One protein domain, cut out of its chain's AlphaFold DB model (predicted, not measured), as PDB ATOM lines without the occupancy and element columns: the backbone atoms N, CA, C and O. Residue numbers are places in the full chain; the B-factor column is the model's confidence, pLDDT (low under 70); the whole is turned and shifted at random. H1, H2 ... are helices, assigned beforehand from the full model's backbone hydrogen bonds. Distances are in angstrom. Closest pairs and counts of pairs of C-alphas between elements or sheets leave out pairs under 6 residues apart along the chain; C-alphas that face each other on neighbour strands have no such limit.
ATOM      1  N   PRO A 347      20.648 -13.691 -59.613       87.44
ATOM      2  CA  PRO A 347      21.992 -14.230 -59.500       87.44
ATOM      3  C   PRO A 347      23.030 -13.286 -60.127       87.44
ATOM      4  O   PRO A 347      22.785 -12.678 -61.162       87.44
ATOM      5  N   ILE A 348      24.194 -13.159 -59.492       88.00
ATOM      6  CA  ILE A 348      25.319 -12.339 -59.958       88.00
ATOM      7  C   ILE A 348      26.153 -13.127 -60.972       88.00
ATOM      8  O   ILE A 348      26.555 -14.268 -60.711       88.00
ATOM      9  N   LEU A 349      26.429 -12.494 -62.114       86.25
ATOM     10  CA  LEU A 349      27.248 -13.040 -63.198       86.25
ATOM     11  C   LEU A 349      28.749 -13.028 -62.852       86.25
ATOM     12  O   LEU A 349      29.202 -12.327 -61.947       86.25
ATOM     13  N   ASN A 350      29.551 -13.780 -63.611       85.56
ATOM     14  CA  ASN A 350      30.991 -13.885 -63.355       85.56
ATOM     15  C   ASN A 350      31.746 -12.553 -63.546       85.56
ATOM     16  O   ASN A 350      32.650 -12.230 -62.781       85.56
ATOM     17  N   ASP A 351      31.351 -11.752 -64.532       86.31
ATOM     18  CA  ASP A 351      32.014 -10.470 -64.793       86.31
ATOM     19  C   ASP A 351      31.651  -9.438 -63.710       86.31
ATOM     20  O   ASP A 351      32.500  -8.690 -63.228       86.31
ATOM     21  N   GLN A 352      30.406  -9.482 -63.225       90.06
ATOM     22  CA  GLN A 352      29.928  -8.635 -62.133       90.06
ATOM     23  C   GLN A 352      30.634  -8.955 -60.803       90.06
ATOM     24  O   GLN A 352      30.975  -8.035 -60.058       90.06
ATOM     25  N   ILE A 353      30.900 -10.234 -60.482       91.56
ATOM     26  CA  ILE A 353      31.592 -10.578 -59.224       91.56
ATOM     27  C   ILE A 353      33.034 -10.059 -59.204       91.56
ATOM     28  O   ILE A 353      33.518  -9.655 -58.145       91.56
ATOM     29  N   ALA A 354      33.708 -10.000 -60.356       88.50
ATOM     30  CA  ALA A 354      35.039  -9.405 -60.466       88.50
ATOM     31  C   ALA A 354      35.007  -7.902 -60.137       88.50
ATOM     32  O   ALA A 354      35.842  -7.416 -59.374       88.50
ATOM     33  N   ILE A 355      33.988  -7.182 -60.620       90.88
ATOM     34  CA  ILE A 355      33.776  -5.765 -60.287       90.88
ATOM     35  C   ILE A 355      33.530  -5.615 -58.781       90.88
ATOM     36  O   ILE A 355      34.279  -4.907 -58.107       90.88
ATOM     37  N   VAL A 356      32.567  -6.350 -58.213       91.62
ATOM     38  CA  VAL A 356      32.240  -6.283 -56.774       91.62
ATOM     39  C   VAL A 356      33.458  -6.616 -55.903       91.62
ATOM     40  O   VAL A 356      33.736  -5.918 -54.929       91.62
ATOM     41  N   THR A 357      34.225  -7.651 -56.245       91.69
ATOM     42  CA  THR A 357      35.427  -8.020 -55.482       91.69
ATOM     43  C   THR A 357      36.557  -7.008 -55.637       91.69
ATOM     44  O   THR A 357      37.260  -6.757 -54.660       91.69
ATOM     45  N   SER A 358      36.698  -6.351 -56.792       90.19
ATOM     46  CA  SER A 358      37.647  -5.241 -56.953       90.19
ATOM     47  C   SER A 358      37.297  -4.054 -56.044       90.19
ATOM     48  O   SER A 358      38.192  -3.469 -55.431       90.19
ATOM     49  N   THR A 359      36.002  -3.779 -55.827       91.00
ATOM     50  CA  THR A 359      35.543  -2.727 -54.899       91.00
ATOM     51  C   THR A 359      35.791  -3.052 -53.422       91.00
ATOM     52  O   THR A 359      35.733  -2.164 -52.576       91.00
ATOM     53  N   LEU A 360      36.165  -4.287 -53.061       91.88
ATOM     54  CA  LEU A 360      36.603  -4.598 -51.691       91.88
ATOM     55  C   LEU A 360      37.925  -3.902 -51.323       91.88
ATOM     56  O   LEU A 360      38.258  -3.820 -50.139       91.88
ATOM     57  N   ALA A 361      38.677  -3.397 -52.306       86.75
ATOM     58  CA  ALA A 361      39.919  -2.656 -52.097       86.75
ATOM     59  C   ALA A 361      39.737  -1.265 -51.451       86.75
ATOM     60  O   ALA A 361      40.743  -0.623 -51.151       86.75
ATOM     61  N   GLU A 362      38.496  -0.831 -51.207       85.94
ATOM     62  CA  GLU A 362      38.132   0.429 -50.544       85.94
ATOM     63  C   GLU A 362      38.822   0.654 -49.196       85.94
ATOM     64  O   GLU A 362      38.914  -0.255 -48.369       85.94
ATOM     65  N   ASP A 363      39.213   1.898 -48.919       86.69
ATOM     66  CA  ASP A 363      39.853   2.274 -47.652       86.69
ATOM     67  C   ASP A 363      38.848   2.339 -46.486       86.69
ATOM     68  O   ASP A 363      39.192   2.085 -45.327       86.69
ATOM     69  N   SER A 364      37.572   2.609 -46.780       90.94
ATOM     70  CA  SER A 364      36.522   2.715 -45.765       90.94
ATOM     71  C   SER A 364      36.058   1.353 -45.251       90.94
ATOM     72  O   SER A 364      35.437   0.565 -45.970       90.94
ATOM     73  N   ILE A 365      36.258   1.120 -43.951       91.38
ATOM     74  CA  ILE A 365      35.777  -0.079 -43.248       91.38
ATOM     75  C   ILE A 365      34.254  -0.249 -43.337       91.38
ATOM     76  O   ILE A 365      33.755  -1.373 -43.426       91.38
ATOM     77  N   LEU A 366      33.498   0.856 -43.339       91.31
ATOM     78  CA  LEU A 366      32.043   0.815 -43.474       91.31
ATOM     79  C   LEU A 366      31.662   0.205 -44.826       91.31
ATOM     80  O   LEU A 366      30.825  -0.696 -44.870       91.31
ATOM     81  N   MET A 367      32.305   0.657 -45.906       92.12
ATOM     82  CA  MET A 367      32.048   0.163 -47.257       92.12
ATOM     83  C   MET A 367      32.382  -1.323 -47.373       92.12
ATOM     84  O   MET A 367      31.530  -2.113 -47.783       92.12
ATOM     85  N   ARG A 368      33.577  -1.730 -46.922       94.56
ATOM     86  CA  ARG A 368      34.008  -3.136 -46.967       94.56
ATOM     87  C   ARG A 368      33.044  -4.054 -46.218       94.56
ATOM     88  O   ARG A 368      32.610  -5.063 -46.766       94.56
ATOM     89  N   ARG A 369      32.595  -3.660 -45.019       94.00
ATOM     90  CA  ARG A 369      31.582  -4.416 -44.258       94.00
ATOM     91  C   ARG A 369      30.245  -4.525 -44.991       94.00
ATOM     92  O   ARG A 369      29.608  -5.578 -44.932       94.00
ATOM     93  N   ARG A 370      29.797  -3.464 -45.670       93.69
ATOM     94  CA  ARG A 370      28.558  -3.494 -46.470       93.69
ATOM     95  C   ARG A 370      28.696  -4.387 -47.703       93.69
ATOM     96  O   ARG A 370      27.758  -5.123 -48.004       93.69
ATOM     97  N   LEU A 371      29.860  -4.398 -48.348       94.69
ATOM     98  CA  LEU A 371      30.175  -5.318 -49.443       94.69
ATOM     99  C   LEU A 371      30.225  -6.777 -48.965       94.69
ATOM    100  O   LEU A 371      29.630  -7.637 -49.604       94.69
ATOM    101  N   HIS A 372      30.826  -7.070 -47.805       95.56
ATOM    102  CA  HIS A 372      30.770  -8.416 -47.208       95.56
ATOM    103  C   HIS A 372      29.321  -8.849 -46.929       95.56
ATOM    104  O   HIS A 372      28.947  -9.983 -47.216       95.56
ATOM    105  N   GLN A 373      28.469  -7.947 -46.422       93.88
ATOM    106  CA  GLN A 373      27.037  -8.223 -46.226       93.88
ATOM    107  C   GLN A 373      26.304  -8.482 -47.548       93.88
ATOM    108  O   GLN A 373      25.468  -9.383 -47.608       93.88
ATOM    109  N   LEU A 374      26.620  -7.725 -48.599       93.19
ATOM    110  CA  LEU A 374      26.087  -7.943 -49.941       93.19
ATOM    111  C   LEU A 374      26.482  -9.334 -50.453       93.19
ATOM    112  O   LEU A 374      25.601 -10.161 -50.681       93.19
ATOM    113  N   LEU A 375      27.784  -9.631 -50.502       94.00
ATOM    114  CA  LEU A 375      28.333 -10.910 -50.967       94.00
ATOM    115  C   LEU A 375      27.768 -12.111 -50.198       94.00
ATOM    116  O   LEU A 375      27.508 -13.155 -50.789       94.00
ATOM    117  N   SER A 376      27.504 -11.951 -48.898       93.56
ATOM    118  CA  SER A 376      26.910 -12.999 -48.061       93.56
ATOM    119  C   SER A 376      25.491 -13.411 -48.485       93.56
ATOM    120  O   SER A 376      25.064 -14.523 -48.161       93.56
ATOM    121  N   ARG A 377      24.765 -12.537 -49.198       90.75
ATOM    122  CA  ARG A 377      23.379 -12.743 -49.658       90.75
ATOM    123  C   ARG A 377      23.273 -13.004 -51.158       90.75
ATOM    124  O   ARG A 377      22.234 -13.475 -51.605       90.75
ATOM    125  N   CYS A 378      24.317 -12.745 -51.936       89.31
ATOM    126  CA  CYS A 378      24.286 -12.949 -53.381       89.31
ATOM    127  C   CYS A 378      23.997 -14.411 -53.748       89.31
ATOM    128  O   CYS A 378      24.471 -15.337 -53.087       89.31
ATOM    129  N   ARG A 379      23.234 -14.618 -54.824       90.00
ATOM    130  CA  ARG A 379      23.156 -15.906 -55.525       90.00
ATOM    131  C   ARG A 379      24.208 -15.928 -56.628       90.00
ATOM    132  O   ARG A 379      24.298 -14.980 -57.396       90.00
ATOM    133  N   LEU A 380      25.005 -16.982 -56.710       92.06
ATOM    134  CA  LEU A 380      26.027 -17.137 -57.747       92.06
ATOM    135  C   LEU A 380      25.474 -17.945 -58.928       92.06
ATOM    136  O   LEU A 380      24.635 -18.824 -58.736       92.06
ATOM    137  N   VAL A 381      25.952 -17.668 -60.143       92.06
ATOM    138  CA  VAL A 381      25.531 -18.410 -61.350       92.06
ATOM    139  C   VAL A 381      26.316 -19.706 -61.549       92.06
ATOM    140  O   VAL A 381      25.783 -20.668 -62.096       92.06
ATOM    141  N   SER A 382      27.589 -19.752 -61.139       92.19
ATOM    142  CA  SER A 382      28.472 -20.880 -61.455       92.19
ATOM    143  C   SER A 382      29.578 -21.112 -60.408       92.19
ATOM    144  O   SER A 382      29.909 -20.188 -59.658       92.19
ATOM    145  N   PRO A 383      30.196 -22.312 -60.363       92.75
ATOM    146  CA  PRO A 383      31.325 -22.592 -59.469       92.75
ATOM    147  C   PRO A 383      32.555 -21.675 -59.661       92.75
ATOM    148  O   PRO A 383      33.124 -21.252 -58.656       92.75
ATOM    149  N   PRO A 384      32.951 -21.269 -60.888       91.12
ATOM    150  CA  PRO A 384      33.986 -20.250 -61.081       91.12
ATOM    151  C   PRO A 384      33.697 -18.918 -60.373       91.12
ATOM    152  O   PRO A 384      34.614 -18.319 -59.818       91.12
ATOM    153  N   CYS A 385      32.428 -18.489 -60.307       91.56
ATOM    154  CA  CYS A 385      32.054 -17.272 -59.577       91.56
ATOM    155  C   CYS A 385      32.331 -17.405 -58.074       91.56
ATOM    156  O   CYS A 385      32.745 -16.439 -57.438       91.56
ATOM    157  N   LEU A 386      32.127 -18.599 -57.503       94.50
ATOM    158  CA  LEU A 386      32.430 -18.888 -56.098       94.50
ATOM    159  C   LEU A 386      33.938 -18.811 -55.830       94.50
ATOM    160  O   LEU A 386      34.344 -18.219 -54.831       94.50
ATOM    161  N   LEU A 387      34.758 -19.365 -56.727       93.31
ATOM    162  CA  LEU A 387      36.215 -19.285 -56.616       93.31
ATOM    163  C   LEU A 387      36.707 -17.836 -56.735       93.31
ATOM    164  O   LEU A 387      37.446 -17.385 -55.867       93.31
ATOM    165  N   SER A 388      36.213 -17.074 -57.717       92.75
ATOM    166  CA  SER A 388      36.560 -15.654 -57.871       92.75
ATOM    167  C   SER A 388      36.133 -14.811 -56.664       92.75
ATOM    168  O   SER A 388      36.870 -13.918 -56.245       92.75
ATOM    169  N   LEU A 389      34.960 -15.089 -56.083       94.88
ATOM    170  CA  LEU A 389      34.498 -14.440 -54.854       94.88
ATOM    171  C   LEU A 389      35.456 -14.739 -53.699       94.88
ATOM    172  O   LEU A 389      35.873 -13.823 -52.989       94.88
ATOM    173  N   LEU A 390      35.805 -16.014 -53.508       95.44
ATOM    174  CA  LEU A 390      36.707 -16.446 -52.446       95.44
ATOM    175  C   LEU A 390      38.103 -15.835 -52.610       95.44
ATOM    176  O   LEU A 390      38.649 -15.334 -51.631       95.44
ATOM    177  N   ASP A 391      38.650 -15.802 -53.822       94.31
ATOM    178  CA  ASP A 391      39.936 -15.159 -54.106       94.31
ATOM    179  C   ASP A 391      39.904 -13.658 -53.783       94.31
ATOM    180  O   ASP A 391      40.849 -13.129 -53.184       94.31
ATOM    181  N   GLY A 392      38.793 -12.981 -54.089       94.06
ATOM    182  CA  GLY A 392      38.547 -11.597 -53.686       94.06
ATOM    183  C   GLY A 392      38.525 -11.415 -52.165       94.06
ATOM    184  O   GLY A 392      39.198 -10.526 -51.639       94.06
ATOM    185  N   LEU A 393      37.823 -12.290 -51.435       95.88
ATOM    186  CA  LEU A 393      37.785 -12.275 -49.966       95.88
ATOM    187  C   LEU A 393      39.157 -12.551 -49.339       95.88
ATOM    188  O   LEU A 393      39.546 -11.870 -48.392       95.88
ATOM    189  N   LEU A 394      39.911 -13.519 -49.863       95.50
ATOM    190  CA  LEU A 394      41.249 -13.854 -49.372       95.50
ATOM    191  C   LEU A 394      42.251 -12.729 -49.657       95.50
ATOM    192  O   LEU A 394      43.086 -12.416 -48.808       95.50
ATOM    193  N   SER A 395      42.149 -12.085 -50.819       94.94
ATOM    194  CA  SER A 395      42.944 -10.897 -51.147       94.94
ATOM    195  C   SER A 395      42.610  -9.734 -50.210       94.94
ATOM    196  O   SER A 395      43.511  -9.044 -49.732       94.94
ATOM    197  N   ASN A 396      41.327  -9.563 -49.873       94.75
ATOM    198  CA  ASN A 396      40.871  -8.565 -48.912       94.75
ATOM    199  C   ASN A 396      41.392  -8.842 -47.495       94.75
ATOM    200  O   ASN A 396      41.894  -7.928 -46.856       94.75
ATOM    201  N   LEU A 397      41.369 -10.100 -47.048       95.38
ATOM    202  CA  LEU A 397      41.883 -10.525 -45.742       95.38
ATOM    203  C   LEU A 397      43.390 -10.284 -45.591       95.38
ATOM    204  O   LEU A 397      43.852  -9.897 -44.521       95.38
ATOM    205  N   ARG A 398      44.162 -10.495 -46.665       94.38
ATOM    206  CA  ARG A 398      45.607 -10.207 -46.686       94.38
ATOM    207  C   ARG A 398      45.897  -8.712 -46.599       94.38
ATOM    208  O   ARG A 398      46.885  -8.329 -45.980       94.38
ATOM    209  N   ARG A 399      45.064  -7.881 -47.230       94.56
ATOM    210  CA  ARG A 399      45.221  -6.420 -47.235       94.56
ATOM    211  C   ARG A 399      44.696  -5.768 -45.950       94.56
ATOM    212  O   ARG A 399      45.314  -4.827 -45.467       94.56
ATOM    213  N   TYR A 400      43.596  -6.278 -45.398       94.81
ATOM    214  CA  TYR A 400      42.900  -5.748 -44.224       94.81
ATOM    215  C   TYR A 400      42.596  -6.875 -43.212       94.81
ATOM    216  O   TYR A 400      41.471  -7.381 -43.158       94.81
ATOM    217  N   PRO A 401      43.577  -7.287 -42.386       93.06
ATOM    218  CA  PRO A 401      43.397  -8.380 -41.425       93.06
ATOM    219  C   PRO A 401      42.389  -8.058 -40.309       93.06
ATOM    220  O   PRO A 401      41.812  -8.976 -39.731       93.06
ATOM    221  N   ASP A 402      42.124  -6.778 -40.033       92.25
ATOM    222  CA  ASP A 402      41.142  -6.343 -39.027       92.25
ATOM    223  C   ASP A 402      39.689  -6.687 -39.413       92.25
ATOM    224  O   ASP A 402      38.816  -6.790 -38.549       92.25
ATOM    225  N   ASP A 403      39.422  -6.931 -40.702       94.19
ATOM    226  CA  ASP A 403      38.097  -7.307 -41.215       94.19
ATOM    227  C   ASP A 403      37.843  -8.824 -41.182       94.19
ATOM    228  O   ASP A 403      36.843  -9.318 -41.715       94.19
ATOM    229  N   ARG A 404      38.726  -9.586 -40.527       94.31
ATOM    230  CA  ARG A 404      38.659 -11.050 -40.422       94.31
ATOM    231  C   ARG A 404      37.272 -11.564 -40.046       94.31
ATOM    232  O   ARG A 404      36.758 -12.467 -40.696       94.31
ATOM    233  N   ASP A 405      36.639 -10.969 -39.039       93.44
ATOM    234  CA  ASP A 405      35.357 -11.463 -38.530       93.44
ATOM    235  C   ASP A 405      34.200 -11.240 -39.523       93.44
ATOM    236  O   ASP A 405      33.288 -12.070 -39.604       93.44
ATOM    237  N   SER A 406      34.205 -10.143 -40.295       95.25
ATOM    238  CA  SER A 406      33.183  -9.909 -41.329       95.25
ATOM    239  C   SER A 406      33.409 -10.786 -42.558       95.25
ATOM    240  O   SER A 406      32.436 -11.291 -43.123       95.25
ATOM    241  N   ILE A 407      34.669 -11.048 -42.915       96.44
ATOM    242  CA  ILE A 407      35.043 -11.975 -43.992       96.44
ATOM    243  C   ILE A 407      34.637 -13.409 -43.636       96.44
ATOM    244  O   ILE A 407      34.005 -14.085 -44.446       96.44
ATOM    245  N   TRP A 408      34.914 -13.861 -42.412       96.25
ATOM    246  CA  TRP A 408      34.519 -15.187 -41.923       96.25
ATOM    247  C   TRP A 408      33.000 -15.383 -41.915       96.25
ATOM    248  O   TRP A 408      32.510 -16.411 -42.387       96.25
ATOM    249  N   LYS A 409      32.241 -14.376 -41.461       95.75
ATOM    250  CA  LYS A 409      30.769 -14.366 -41.552       95.75
ATOM    251  C   LYS A 409      30.282 -14.455 -42.997       95.75
ATOM    252  O   LYS A 409      29.354 -15.211 -43.288       95.75
ATOM    253  N   CYS A 410      30.912 -13.709 -43.903       96.25
ATOM    254  CA  CYS A 410      30.589 -13.743 -45.323       96.25
ATOM    255  C   CYS A 410      30.854 -15.128 -45.929       96.25
ATOM    256  O   CYS A 410      29.954 -15.699 -46.539       96.25
ATOM    257  N   ALA A 411      32.044 -15.697 -45.717       96.25
ATOM    258  CA  ALA A 411      32.436 -17.006 -46.241       96.25
ATOM    259  C   ALA A 411      31.513 -18.134 -45.751       96.25
ATOM    260  O   ALA A 411      31.057 -18.950 -46.555       96.25
ATOM    261  N   ALA A 412      31.166 -18.131 -44.458       95.19
ATOM    262  CA  ALA A 412      30.202 -19.065 -43.880       95.19
ATOM    263  C   ALA A 412      28.825 -18.970 -44.565       95.19
ATOM    264  O   ALA A 412      28.253 -19.986 -44.967       95.19
ATOM    265  N   SER A 413      28.309 -17.749 -44.764       94.81
ATOM    266  CA  SER A 413      27.028 -17.528 -45.446       94.81
ATOM    267  C   SER A 413      27.066 -17.987 -46.906       94.81
ATOM    268  O   SER A 413      26.175 -18.723 -47.337       94.81
ATOM    269  N   VAL A 414      28.120 -17.627 -47.647       95.19
ATOM    270  CA  VAL A 414      28.307 -18.011 -49.056       95.19
ATOM    271  C   VAL A 414      28.337 -19.530 -49.207       95.19
ATOM    272  O   VAL A 414      27.608 -20.057 -50.049       95.19
ATOM    273  N   GLY A 415      29.105 -20.232 -48.369       94.81
ATOM    274  CA  GLY A 415      29.147 -21.695 -48.368       94.81
ATOM    275  C   GLY A 415      27.774 -22.310 -48.112       94.81
ATOM    276  O   GLY A 415      27.324 -23.183 -48.851       94.81
ATOM    277  N   SER A 416      27.050 -21.773 -47.130       93.31
ATOM    278  CA  SER A 416      25.724 -22.266 -46.758       93.31
ATOM    279  C   SER A 416      24.644 -22.098 -47.833       93.31
ATOM    280  O   SER A 416      23.672 -22.854 -47.835       93.31
ATOM    281  N   ARG A 417      24.802 -21.115 -48.728       92.81
ATOM    282  CA  ARG A 417      23.862 -20.812 -49.819       92.81
ATOM    283  C   ARG A 417      24.185 -21.553 -51.115       92.81
ATOM    284  O   ARG A 417      23.291 -21.715 -51.938       92.81
ATOM    285  N   HIS A 418      25.426 -22.011 -51.294       94.69
ATOM    286  CA  HIS A 418      25.896 -22.615 -52.546       94.69
ATOM    287  C   HIS A 418      26.504 -24.017 -52.357       94.69
ATOM    288  O   HIS A 418      27.596 -24.277 -52.868       94.69
ATOM    289  N   PRO A 419      25.825 -24.952 -51.665       95.06
ATOM    290  CA  PRO A 419      26.404 -26.249 -51.323       95.06
ATOM    291  C   PRO A 419      26.833 -27.063 -52.551       95.06
ATOM    292  O   PRO A 419      27.922 -27.631 -52.560       95.06
ATOM    293  N   THR A 420      26.034 -27.037 -53.619       94.12
ATOM    294  CA  THR A 420      26.320 -27.739 -54.879       94.12
ATOM    295  C   THR A 420      27.584 -27.215 -55.567       94.12
ATOM    296  O   THR A 420      28.364 -27.994 -56.105       94.12
ATOM    297  N   PHE A 421      27.836 -25.902 -55.542       94.69
ATOM    298  CA  PHE A 421      29.048 -25.337 -56.151       94.69
ATOM    299  C   PHE A 421      30.296 -25.647 -55.329       94.69
ATOM    300  O   PHE A 421      31.357 -25.905 -55.896       94.69
ATOM    301  N   VAL A 422      30.160 -25.652 -54.001       95.50
ATOM    302  CA  VAL A 422      31.245 -26.023 -53.091       95.50
ATOM    303  C   VAL A 422      31.603 -27.500 -53.238       95.50
ATOM    304  O   VAL A 422      32.787 -27.811 -53.273       95.50
ATOM    305  N   GLU A 423      30.620 -28.390 -53.401       93.50
ATOM    306  CA  GLU A 423      30.857 -29.816 -53.664       93.50
ATOM    307  C   GLU A 423      31.693 -30.031 -54.932       93.50
ATOM    308  O   GLU A 423      32.692 -30.745 -54.891       93.50
ATOM    309  N   VAL A 424      31.361 -29.339 -56.026       92.19
ATOM    310  CA  VAL A 424      32.130 -29.406 -57.282       92.19
ATOM    311  C   VAL A 424      33.561 -28.881 -57.107       92.19
ATOM    312  O   VAL A 424      34.492 -29.392 -57.728       92.19
ATOM    313  N   CYS A 425      33.759 -27.871 -56.257       91.62
ATOM    314  CA  CYS A 425      35.062 -27.233 -56.055       91.62
ATOM    315  C   CYS A 425      35.872 -27.813 -54.887       91.62
ATOM    316  O   CYS A 425      36.992 -27.352 -54.663       91.62
ATOM    317  N   VAL A 426      35.350 -28.788 -54.135       91.19
ATOM    318  CA  VAL A 426      35.895 -29.180 -52.823       91.19
ATOM    319  C   VAL A 426      37.365 -29.597 -52.888       91.19
ATOM    320  O   VAL A 426      38.158 -29.175 -52.047       91.19
ATOM    321  N   SER A 427      37.758 -30.336 -53.930       86.44
ATOM    322  CA  SER A 427      39.142 -30.786 -54.108       86.44
ATOM    323  C   SER A 427      40.097 -29.633 -54.415       86.44
ATOM    324  O   SER A 427      41.234 -29.629 -53.954       86.44
ATOM    325  N   SER A 428      39.626 -28.617 -55.146       87.00
ATOM    326  CA  SER A 428      40.393 -27.396 -55.421       87.00
ATOM    327  C   SER A 428      40.516 -26.526 -54.165       87.00
ATOM    328  O   SER A 428      41.607 -26.083 -53.812       87.00
ATOM    329  N   LEU A 429      39.407 -26.352 -53.436       90.19
ATOM    330  CA  LEU A 429      39.335 -25.551 -52.211       90.19
ATOM    331  C   LEU A 429      40.243 -26.106 -51.108       90.19
ATOM    332  O   LEU A 429      41.015 -25.364 -50.507       90.19
ATOM    333  N   LEU A 430      40.169 -27.414 -50.857       87.81
ATOM    334  CA  LEU A 430      40.966 -28.087 -49.829       87.81
ATOM    335  C   LEU A 430      42.357 -28.502 -50.319       87.81
ATOM    336  O   LEU A 430      43.122 -29.050 -49.527       87.81
ATOM    337  N   ARG A 431      42.676 -28.253 -51.599       82.75
ATOM    338  CA  ARG A 431      43.908 -28.702 -52.265       82.75
ATOM    339  C   ARG A 431      44.156 -30.195 -52.034       82.75
ATOM    340  O   ARG A 431      45.239 -30.606 -51.641       82.75
ATOM    341  N   THR A 432      43.120 -31.015 -52.216       76.75
ATOM    342  CA  THR A 432      43.235 -32.467 -52.070       76.75
ATOM    343  C   THR A 432      43.500 -33.114 -53.421       76.75
ATOM    344  O   THR A 432      42.724 -32.985 -54.368       76.75
ATOM    345  N   HIS A 433      44.609 -33.844 -53.511       68.38
ATOM    346  CA  HIS A 433      44.914 -34.686 -54.658       68.38
ATOM    347  C   HIS A 433      44.451 -36.131 -54.383       68.38
ATOM    348  O   HIS A 433      44.621 -36.605 -53.259       68.38
ATOM    349  N   PRO A 434      43.914 -36.881 -55.370       58.47
ATOM    350  CA  PRO A 434      43.380 -38.230 -55.129       58.47
ATOM    351  C   PRO A 434      44.402 -39.244 -54.586       58.47
ATOM    352  O   PRO A 434      44.018 -40.239 -53.979       58.47
ATOM    353  N   TRP A 435      45.698 -38.996 -54.801       53.88
ATOM    354  CA  TRP A 435      46.784 -39.939 -54.490       53.88
ATOM    355  C   TRP A 435      47.892 -39.344 -53.610       53.88
ATOM    356  O   TRP A 435      48.705 -40.086 -53.066       53.88
ATOM    357  N   LEU A 436      47.957 -38.014 -53.493       53.91
ATOM    358  CA  LEU A 436      49.009 -37.308 -52.759       53.91
ATOM    359  C   LEU A 436      48.368 -36.613 -51.559       53.91
ATOM    360  O   LEU A 436      47.426 -35.840 -51.712       53.91
ATOM    361  N   SER A 437      48.856 -36.926 -50.361       54.28
ATOM    362  CA  SER A 437      48.507 -36.164 -49.163       54.28
ATOM    363  C   SER A 437      49.443 -34.966 -49.084       54.28
ATOM    364  O   SER A 437      50.610 -35.127 -48.727       54.28
ATOM    365  N   ASP A 438      48.946 -33.786 -49.447       55.78
ATOM    366  CA  ASP A 438      49.689 -32.539 -49.283       55.78
ATOM    367  C   ASP A 438      49.931 -32.239 -47.794       55.78
ATOM    368  O   ASP A 438      49.220 -32.729 -46.909       55.78
ATOM    369  N   GLN A 439      50.974 -31.451 -47.512       62.97
ATOM    370  CA  GLN A 439      51.326 -31.036 -46.153       62.97
ATOM    371  C   GLN A 439      50.118 -30.378 -45.471       62.97
ATOM    372  O   GLN A 439      49.491 -29.489 -46.046       62.97
ATOM    373  N   GLU A 440      49.807 -30.803 -44.238       72.31
ATOM    374  CA  GLU A 440      48.704 -30.227 -43.463       72.31
ATOM    375  C   GLU A 440      48.887 -28.699 -43.357       72.31
ATOM    376  O   GLU A 440      49.938 -28.244 -42.884       72.31
ATOM    377  N   PRO A 441      47.901 -27.901 -43.802       77.12
ATOM    378  CA  PRO A 441      47.969 -26.451 -43.702       77.12
ATOM    379  C   PRO A 441      47.984 -26.007 -42.237       77.12
ATOM    380  O   PRO A 441      47.449 -26.664 -41.342       77.12
ATOM    381  N   PHE A 442      48.612 -24.860 -41.977       80.12
ATOM    382  CA  PHE A 442      48.696 -24.312 -40.630       80.12
ATOM    383  C   PHE A 442      47.293 -23.989 -40.092       80.12
ATOM    384  O   PHE A 442      46.570 -23.180 -40.667       80.12
ATOM    385  N   ARG A 443      46.909 -24.618 -38.974       76.94
ATOM    386  CA  ARG A 443      45.536 -24.561 -38.434       76.94
ATOM    387  C   ARG A 443      45.055 -23.157 -38.055       76.94
ATOM    388  O   ARG A 443      43.854 -22.912 -38.072       76.94
ATOM    389  N   GLU A 444      45.969 -22.246 -37.726       84.25
ATOM    390  CA  GLU A 444      45.638 -20.863 -37.353       84.25
ATOM    391  C   GLU A 444      45.781 -19.877 -38.528       84.25
ATOM    392  O   GLU A 444      45.606 -18.675 -38.338       84.25
ATOM    393  N   ASP A 445      46.084 -20.356 -39.744       90.00
ATOM    394  CA  ASP A 445      46.130 -19.497 -40.929       90.00
ATOM    395  C   ASP A 445      44.724 -18.929 -41.216       90.00
ATOM    396  O   ASP A 445      43.793 -19.692 -41.508       90.00
ATOM    397  N   PRO A 446      44.532 -17.596 -41.166       91.50
ATOM    398  CA  PRO A 446      43.223 -16.989 -41.374       91.50
ATOM    399  C   PRO A 446      42.671 -17.244 -42.785       91.50
ATOM    400  O   PRO A 446      41.447 -17.297 -42.953       91.50
ATOM    401  N   ALA A 447      43.531 -17.455 -43.789       93.19
ATOM    402  CA  ALA A 447      43.098 -17.827 -45.135       93.19
ATOM    403  C   ALA A 447      42.516 -19.247 -45.157       93.19
ATOM    404  O   ALA A 447      41.402 -19.444 -45.647       93.19
ATOM    405  N   TYR A 448      43.213 -20.216 -44.559       92.19
ATOM    406  CA  TYR A 448      42.728 -21.591 -44.436       92.19
ATOM    407  C   TYR A 448      41.418 -21.681 -43.639       92.19
ATOM    408  O   TYR A 448      40.472 -22.330 -44.084       92.19
ATOM    409  N   ILE A 449      41.306 -20.954 -42.519       93.44
ATOM    410  CA  ILE A 449      40.063 -20.871 -41.732       93.44
ATOM    411  C   ILE A 449      38.900 -20.343 -42.585       93.44
ATOM    412  O   ILE A 449      37.794 -20.873 -42.508       93.44
ATOM    413  N   THR A 450      39.141 -19.339 -43.434       95.31
ATOM    414  CA  THR A 450      38.110 -18.784 -44.330       95.31
ATOM    415  C   THR A 450      37.584 -19.843 -45.305       95.31
ATOM    416  O   THR A 450      36.371 -19.967 -45.484       95.31
ATOM    417  N   VAL A 451      38.478 -20.652 -45.887       95.12
ATOM    418  CA  VAL A 451      38.105 -21.773 -46.768       95.12
ATOM    419  C   VAL A 451      37.327 -22.841 -45.997       95.12
ATOM    420  O   VAL A 451      36.281 -23.293 -46.463       95.12
ATOM    421  N   LEU A 452      37.788 -23.216 -44.801       93.00
ATOM    422  CA  LEU A 452      37.101 -24.201 -43.967       93.00
ATOM    423  C   LEU A 452      35.700 -23.741 -43.560       93.00
ATOM    424  O   LEU A 452      34.767 -24.537 -43.614       93.00
ATOM    425  N   LEU A 453      35.524 -22.469 -43.197       94.50
ATOM    426  CA  LEU A 453      34.210 -21.913 -42.871       94.50
ATOM    427  C   LEU A 453      33.253 -21.975 -44.064       94.50
ATOM    428  O   LEU A 453      32.076 -22.273 -43.870       94.50
ATOM    429  N   LEU A 454      33.742 -21.750 -45.283       95.25
ATOM    430  CA  LEU A 454      32.951 -21.908 -46.503       95.25
ATOM    431  C   LEU A 454      32.573 -23.382 -46.746       95.25
ATOM    432  O   LEU A 454      31.402 -23.685 -46.963       95.25
ATOM    433  N   VAL A 455      33.532 -24.308 -46.650       94.00
ATOM    434  CA  VAL A 455      33.307 -25.744 -46.908       94.00
ATOM    435  C   VAL A 455      32.405 -26.391 -45.850       94.00
ATOM    436  O   VAL A 455      31.432 -27.066 -46.185       94.00
ATOM    437  N   LEU A 456      32.670 -26.155 -44.565       92.25
ATOM    438  CA  LEU A 456      31.909 -26.759 -43.468       92.25
ATOM    439  C   LEU A 456      30.461 -26.255 -43.411       92.25
ATOM    440  O   LEU A 456      29.563 -27.021 -43.068       92.25
ATOM    441  N   ASN A 457      30.202 -24.999 -43.784       93.56
ATOM    442  CA  ASN A 457      28.832 -24.478 -43.838       93.56
ATOM    443  C   ASN A 457      28.044 -24.932 -45.074       93.56
ATOM    444  O   ASN A 457      26.812 -24.925 -45.032       93.56
ATOM    445  N   ALA A 458      28.728 -25.342 -46.146       94.19
ATOM    446  CA  ALA A 458      28.125 -25.962 -47.327       94.19
ATOM    447  C   ALA A 458      27.719 -27.424 -47.087       94.19
ATOM    448  O   ALA A 458      26.779 -27.934 -47.696       94.19
ATOM    449  N   LEU A 459      28.405 -28.091 -46.162       91.12
ATOM    450  CA  LEU A 459      28.274 -29.517 -45.916       91.12
ATOM    451  C   LEU A 459      26.842 -30.024 -45.639       91.12
ATOM    452  O   LEU A 459      26.488 -31.070 -46.184       91.12
ATOM    453  N   PRO A 460      25.983 -29.328 -44.862       89.44
ATOM    454  CA  PRO A 460      24.603 -29.768 -44.654       89.44
ATOM    455  C   PRO A 460      23.773 -29.841 -45.943       89.44
ATOM    456  O   PRO A 460      22.827 -30.619 -46.011       89.44
ATOM    457  N   GLY A 461      24.105 -29.033 -46.956       87.94
ATOM    458  CA  GLY A 461      23.389 -29.005 -48.233       87.94
ATOM    459  C   GLY A 461      23.938 -29.970 -49.287       87.94
ATOM    460  O   GLY A 461      23.239 -30.260 -50.251       87.94
ATOM    461  N   ALA A 462      25.166 -30.467 -49.115       89.00
ATOM    462  CA  ALA A 462      25.811 -31.414 -50.022       89.00
ATOM    463  C   ALA A 462      26.675 -32.411 -49.221       89.00
ATOM    464  O   ALA A 462      27.899 -32.281 -49.159       89.00
ATOM    465  N   PRO A 463      26.061 -33.416 -48.567       86.19
ATOM    466  CA  PRO A 463      26.772 -34.345 -47.688       86.19
ATOM    467  C   PRO A 463      27.721 -35.297 -48.433       86.19
ATOM    468  O   PRO A 463      28.595 -35.886 -47.798       86.19
ATOM    469  N   GLY A 464      27.579 -35.438 -49.758       83.56
ATOM    470  CA  GLY A 464      28.468 -36.240 -50.607       83.56
ATOM    471  C   GLY A 464      29.921 -35.760 -50.574       83.56
ATOM    472  O   GLY A 464      30.841 -36.579 -50.621       83.56
ATOM    473  N   MET A 465      30.146 -34.460 -50.340       87.06
ATOM    474  CA  MET A 465      31.491 -33.880 -50.295       87.06
ATOM    475  C   MET A 465      32.381 -34.443 -49.174       87.06
ATOM    476  O   MET A 465      33.604 -34.347 -49.273       87.06
ATOM    477  N   LYS A 466      31.802 -35.069 -48.130       82.94
ATOM    478  CA  LYS A 466      32.566 -35.692 -47.027       82.94
ATOM    479  C   LYS A 466      33.564 -36.729 -47.527       82.94
ATOM    480  O   LYS A 466      34.625 -36.877 -46.932       82.94
ATOM    481  N   ALA A 467      33.237 -37.431 -48.613       82.50
ATOM    482  CA  ALA A 467      34.116 -38.436 -49.204       82.50
ATOM    483  C   ALA A 467      35.448 -37.842 -49.700       82.50
ATOM    484  O   ALA A 467      36.445 -38.555 -49.783       82.50
ATOM    485  N   HIS A 468      35.477 -36.539 -49.993       81.19
ATOM    486  CA  HIS A 468      36.652 -35.819 -50.481       81.19
ATOM    487  C   HIS A 468      37.437 -35.109 -49.369       81.19
ATOM    488  O   HIS A 468      38.450 -34.461 -49.649       81.19
ATOM    489  N   PHE A 469      36.987 -35.198 -48.112       85.88
ATOM    490  CA  PHE A 469      37.646 -34.516 -47.005       85.88
ATOM    491  C   PHE A 469      38.954 -35.211 -46.613       85.88
ATOM    492  O   PHE A 469      38.984 -36.428 -46.413       85.88
ATOM    493  N   PRO A 470      40.047 -34.449 -46.446       81.50
ATOM    494  CA  PRO A 470      41.292 -35.004 -45.958       81.50
ATOM    495  C   PRO A 470      41.179 -35.332 -44.463       81.50
ATOM    496  O   PRO A 470      40.431 -34.700 -43.715       81.50
ATOM    497  N   ARG A 471      41.982 -36.295 -43.995       74.75
ATOM    498  CA  ARG A 471      41.923 -36.810 -42.611       74.75
ATOM    499  C   ARG A 471      42.106 -35.729 -41.534       74.75
ATOM    500  O   ARG A 471      41.505 -35.823 -40.470       74.75
ATOM    501  N   HIS A 472      42.906 -34.695 -41.806       76.06
ATOM    502  CA  HIS A 472      43.184 -33.603 -40.862       76.06
ATOM    503  C   HIS A 472      42.007 -32.625 -40.674       76.06
ATOM    504  O   HIS A 472      41.996 -31.834 -39.725       76.06
ATOM    505  N   LEU A 473      40.995 -32.672 -41.548       81.50
ATOM    506  CA  LEU A 473      39.854 -31.760 -41.494       81.50
ATOM    507  C   LEU A 473      38.986 -32.005 -40.250       81.50
ATOM    508  O   LEU A 473      38.472 -31.044 -39.686       81.50
ATOM    509  N   ALA A 474      38.919 -33.244 -39.750       75.69
ATOM    510  CA  ALA A 474      38.222 -33.582 -38.505       75.69
ATOM    511  C   ALA A 474      38.803 -32.838 -37.286       75.69
ATOM    512  O   ALA A 474      38.070 -32.262 -36.485       75.69
ATOM    513  N   ALA A 475      40.136 -32.784 -37.177       75.00
ATOM    514  CA  ALA A 475      40.812 -32.049 -36.109       75.00
ATOM    515  C   ALA A 475      40.624 -30.528 -36.253       75.00
ATOM    516  O   ALA A 475      40.407 -29.827 -35.265       75.00
ATOM    517  N   SER A 476      40.665 -30.020 -37.489       80.69
ATOM    518  CA  SER A 476      40.455 -28.595 -37.781       80.69
ATOM    519  C   SER A 476      39.012 -28.153 -37.515       80.69
ATOM    520  O   SER A 476      38.783 -27.048 -37.034       80.69
ATOM    521  N   GLN A 477      38.032 -29.024 -37.759       79.94
ATOM    522  CA  GLN A 477      36.631 -28.775 -37.432       79.94
ATOM    523  C   GLN A 477      36.414 -28.670 -35.920       79.94
ATOM    524  O   GLN A 477      35.756 -27.730 -35.480       79.94
ATOM    525  N   ALA A 478      36.974 -29.592 -35.128       80.19
ATOM    526  CA  ALA A 478      36.880 -29.531 -33.669       80.19
ATOM    527  C   ALA A 478      37.453 -28.209 -33.130       80.19
ATOM    528  O   ALA A 478      36.816 -27.537 -32.325       80.19
ATOM    529  N   TYR A 479      38.602 -27.779 -33.663       82.19
ATOM    530  CA  TYR A 479      39.189 -26.478 -33.342       82.19
ATOM    531  C   TYR A 479      38.280 -25.294 -33.726       82.19
ATOM    532  O   TYR A 479      38.088 -24.375 -32.930       82.19
ATOM    533  N   LEU A 480      37.675 -25.304 -34.919       82.56
ATOM    534  CA  LEU A 480      36.783 -24.222 -35.357       82.56
ATOM    535  C   LEU A 480      35.473 -24.153 -34.566       82.56
ATOM    536  O   LEU A 480      34.973 -23.051 -34.338       82.56
ATOM    537  N   LEU A 481      34.937 -25.295 -34.125       82.69
ATOM    538  CA  LEU A 481      33.779 -25.343 -33.226       82.69
ATOM    539  C   LEU A 481      34.079 -24.661 -31.886       82.69
ATOM    540  O   LEU A 481      33.190 -24.043 -31.307       82.69
ATOM    541  N   GLU A 482      35.328 -24.704 -31.422       80.81
ATOM    542  CA  GLU A 482      35.751 -23.977 -30.223       80.81
ATOM    543  C   GLU A 482      36.042 -22.492 -30.487       80.81
ATOM    544  O   GLU A 482      35.731 -21.651 -29.639       80.81
ATOM    545  N   LEU A 483      36.634 -22.159 -31.640       82.56
ATOM    546  CA  LEU A 483      37.047 -20.794 -31.983       82.56
ATOM    547  C   LEU A 483      35.863 -19.896 -32.382       82.56
ATOM    548  O   LEU A 483      35.769 -18.752 -31.937       82.56
ATOM    549  N   VAL A 484      34.967 -20.394 -33.239       86.25
ATOM    550  CA  VAL A 484      33.853 -19.636 -33.840       86.25
ATOM    551  C   VAL A 484      32.564 -20.476 -33.908       86.25
ATOM    552  O   VAL A 484      32.002 -20.664 -34.990       86.25
ATOM    553  N   PRO A 485      32.019 -20.929 -32.759       84.31
ATOM    554  CA  PRO A 485      30.818 -21.775 -32.726       84.31
ATOM    555  C   PRO A 485      29.611 -21.120 -33.411       84.31
ATOM    556  O   PRO A 485      28.813 -21.784 -34.055       84.31
ATOM    557  N   HIS A 486      29.501 -19.792 -33.325       86.44
ATOM    558  CA  HIS A 486      28.404 -19.018 -33.907       86.44
ATOM    559  C   HIS A 486      28.419 -18.947 -35.447       86.44
ATOM    560  O   HIS A 486      27.448 -18.470 -36.030       86.44
ATOM    561  N   LEU A 487      29.509 -19.365 -36.105       87.56
ATOM    562  CA  LEU A 487      29.646 -19.350 -37.569       87.56
ATOM    563  C   LEU A 487      29.492 -20.725 -38.211       87.56
ATOM    564  O   LEU A 487      29.490 -20.810 -39.437       87.56
ATOM    565  N   LEU A 488      29.391 -21.791 -37.421       85.25
ATOM    566  CA  LEU A 488      29.198 -23.147 -37.915       85.25
ATOM    567  C   LEU A 488      27.763 -23.582 -37.624       85.25
ATOM    568  O   LEU A 488      27.264 -23.437 -36.511       85.25
TER     569      LEU A 488
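This is residues 347 to 488 of the 965 residues of an uncharacterized protein of Sparganum proliferum (UniProt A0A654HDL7). Three helical hairpins, H1-H2, H3-H4 and H5-H6, stand side by side in a row, with the smaller helices H7 and H8 at the H5-H6 end. H2, H4 and H6 make one layer, running the same way; H1 and H3 make a second layer over H2 and H4, and the short H5 continues it at a slant. The printed part has 142 residues, with eight named helices in the order H1 to H8 and no named strand; the class is all helix. It is compact, with a radius of gyration of the C-alphas of 14.5 A and spans of 41 by 29 by 26 A.

H1, residues 350 to 361, touches H2, residues 365 to 377, through its residues 356 to 361 alone; the closest C-alphas are those of Leu 360 and Arg 368, 5.6 A. H3, residues 383 to 399, touches H1 the same way at a shallow tilt of 8 degrees, closest at the C-alphas of Thr 357 and Gly 392, 5.1 A. H4, residues 401 to 417, touches H2 at 13 degrees, the same way, with the C-alphas of Ser 376 and Cys 410 closest, 4.6 A. H6, residues 446 to 461, touches H4 at 19 degrees, the same way; the closest C-alphas are those of Gly 415 and Leu 454, 4.2 A. H1, H2, H3, H4 and H6 form a bundle, helices packed side by side. H5, residues 419 to 429, touches H3 at a steep tilt of 60 degrees, closest at the C-alphas of Pro 383 and Phe 421, 4.9 A. H7, residues 463 to 468, touches H5, closest at the C-alphas of Glu 423 and Met 465, 5.3 A. H8, residues 473 to 483, only just touches H6, with 3 pairs of C-alphas within 8 A, the closest those of Ile 449 and Leu 480, 7.9 A. Every O i to N i+4 pair is within hydrogen-bond range in H3 and H8; the counts are 7 of 8 in H1, 8 of 9 in H2, 11 of 13 in H4, 5 of 7 in H5, 10 of 12 in H6, and 0 of 2 in H7, where 3 of 3 O i to N i+3 pairs are.

H1 begins at C-alpha 350 (30.991, -13.885, -63.355) and H8 ends at C-alpha 483 (37.047, -20.794, -31.983). H3 and H4 each measure 24.6 A and H6 24.2 A. H4 has a kink of 31 degrees near residue 408.

The C-alphas of Ser 364 and Trp 435, the two farthest apart, are 44.7 A apart. The printed part has no cut; the link from H5 to H6 is long, and residues 433 to 439 are under pLDDT 70.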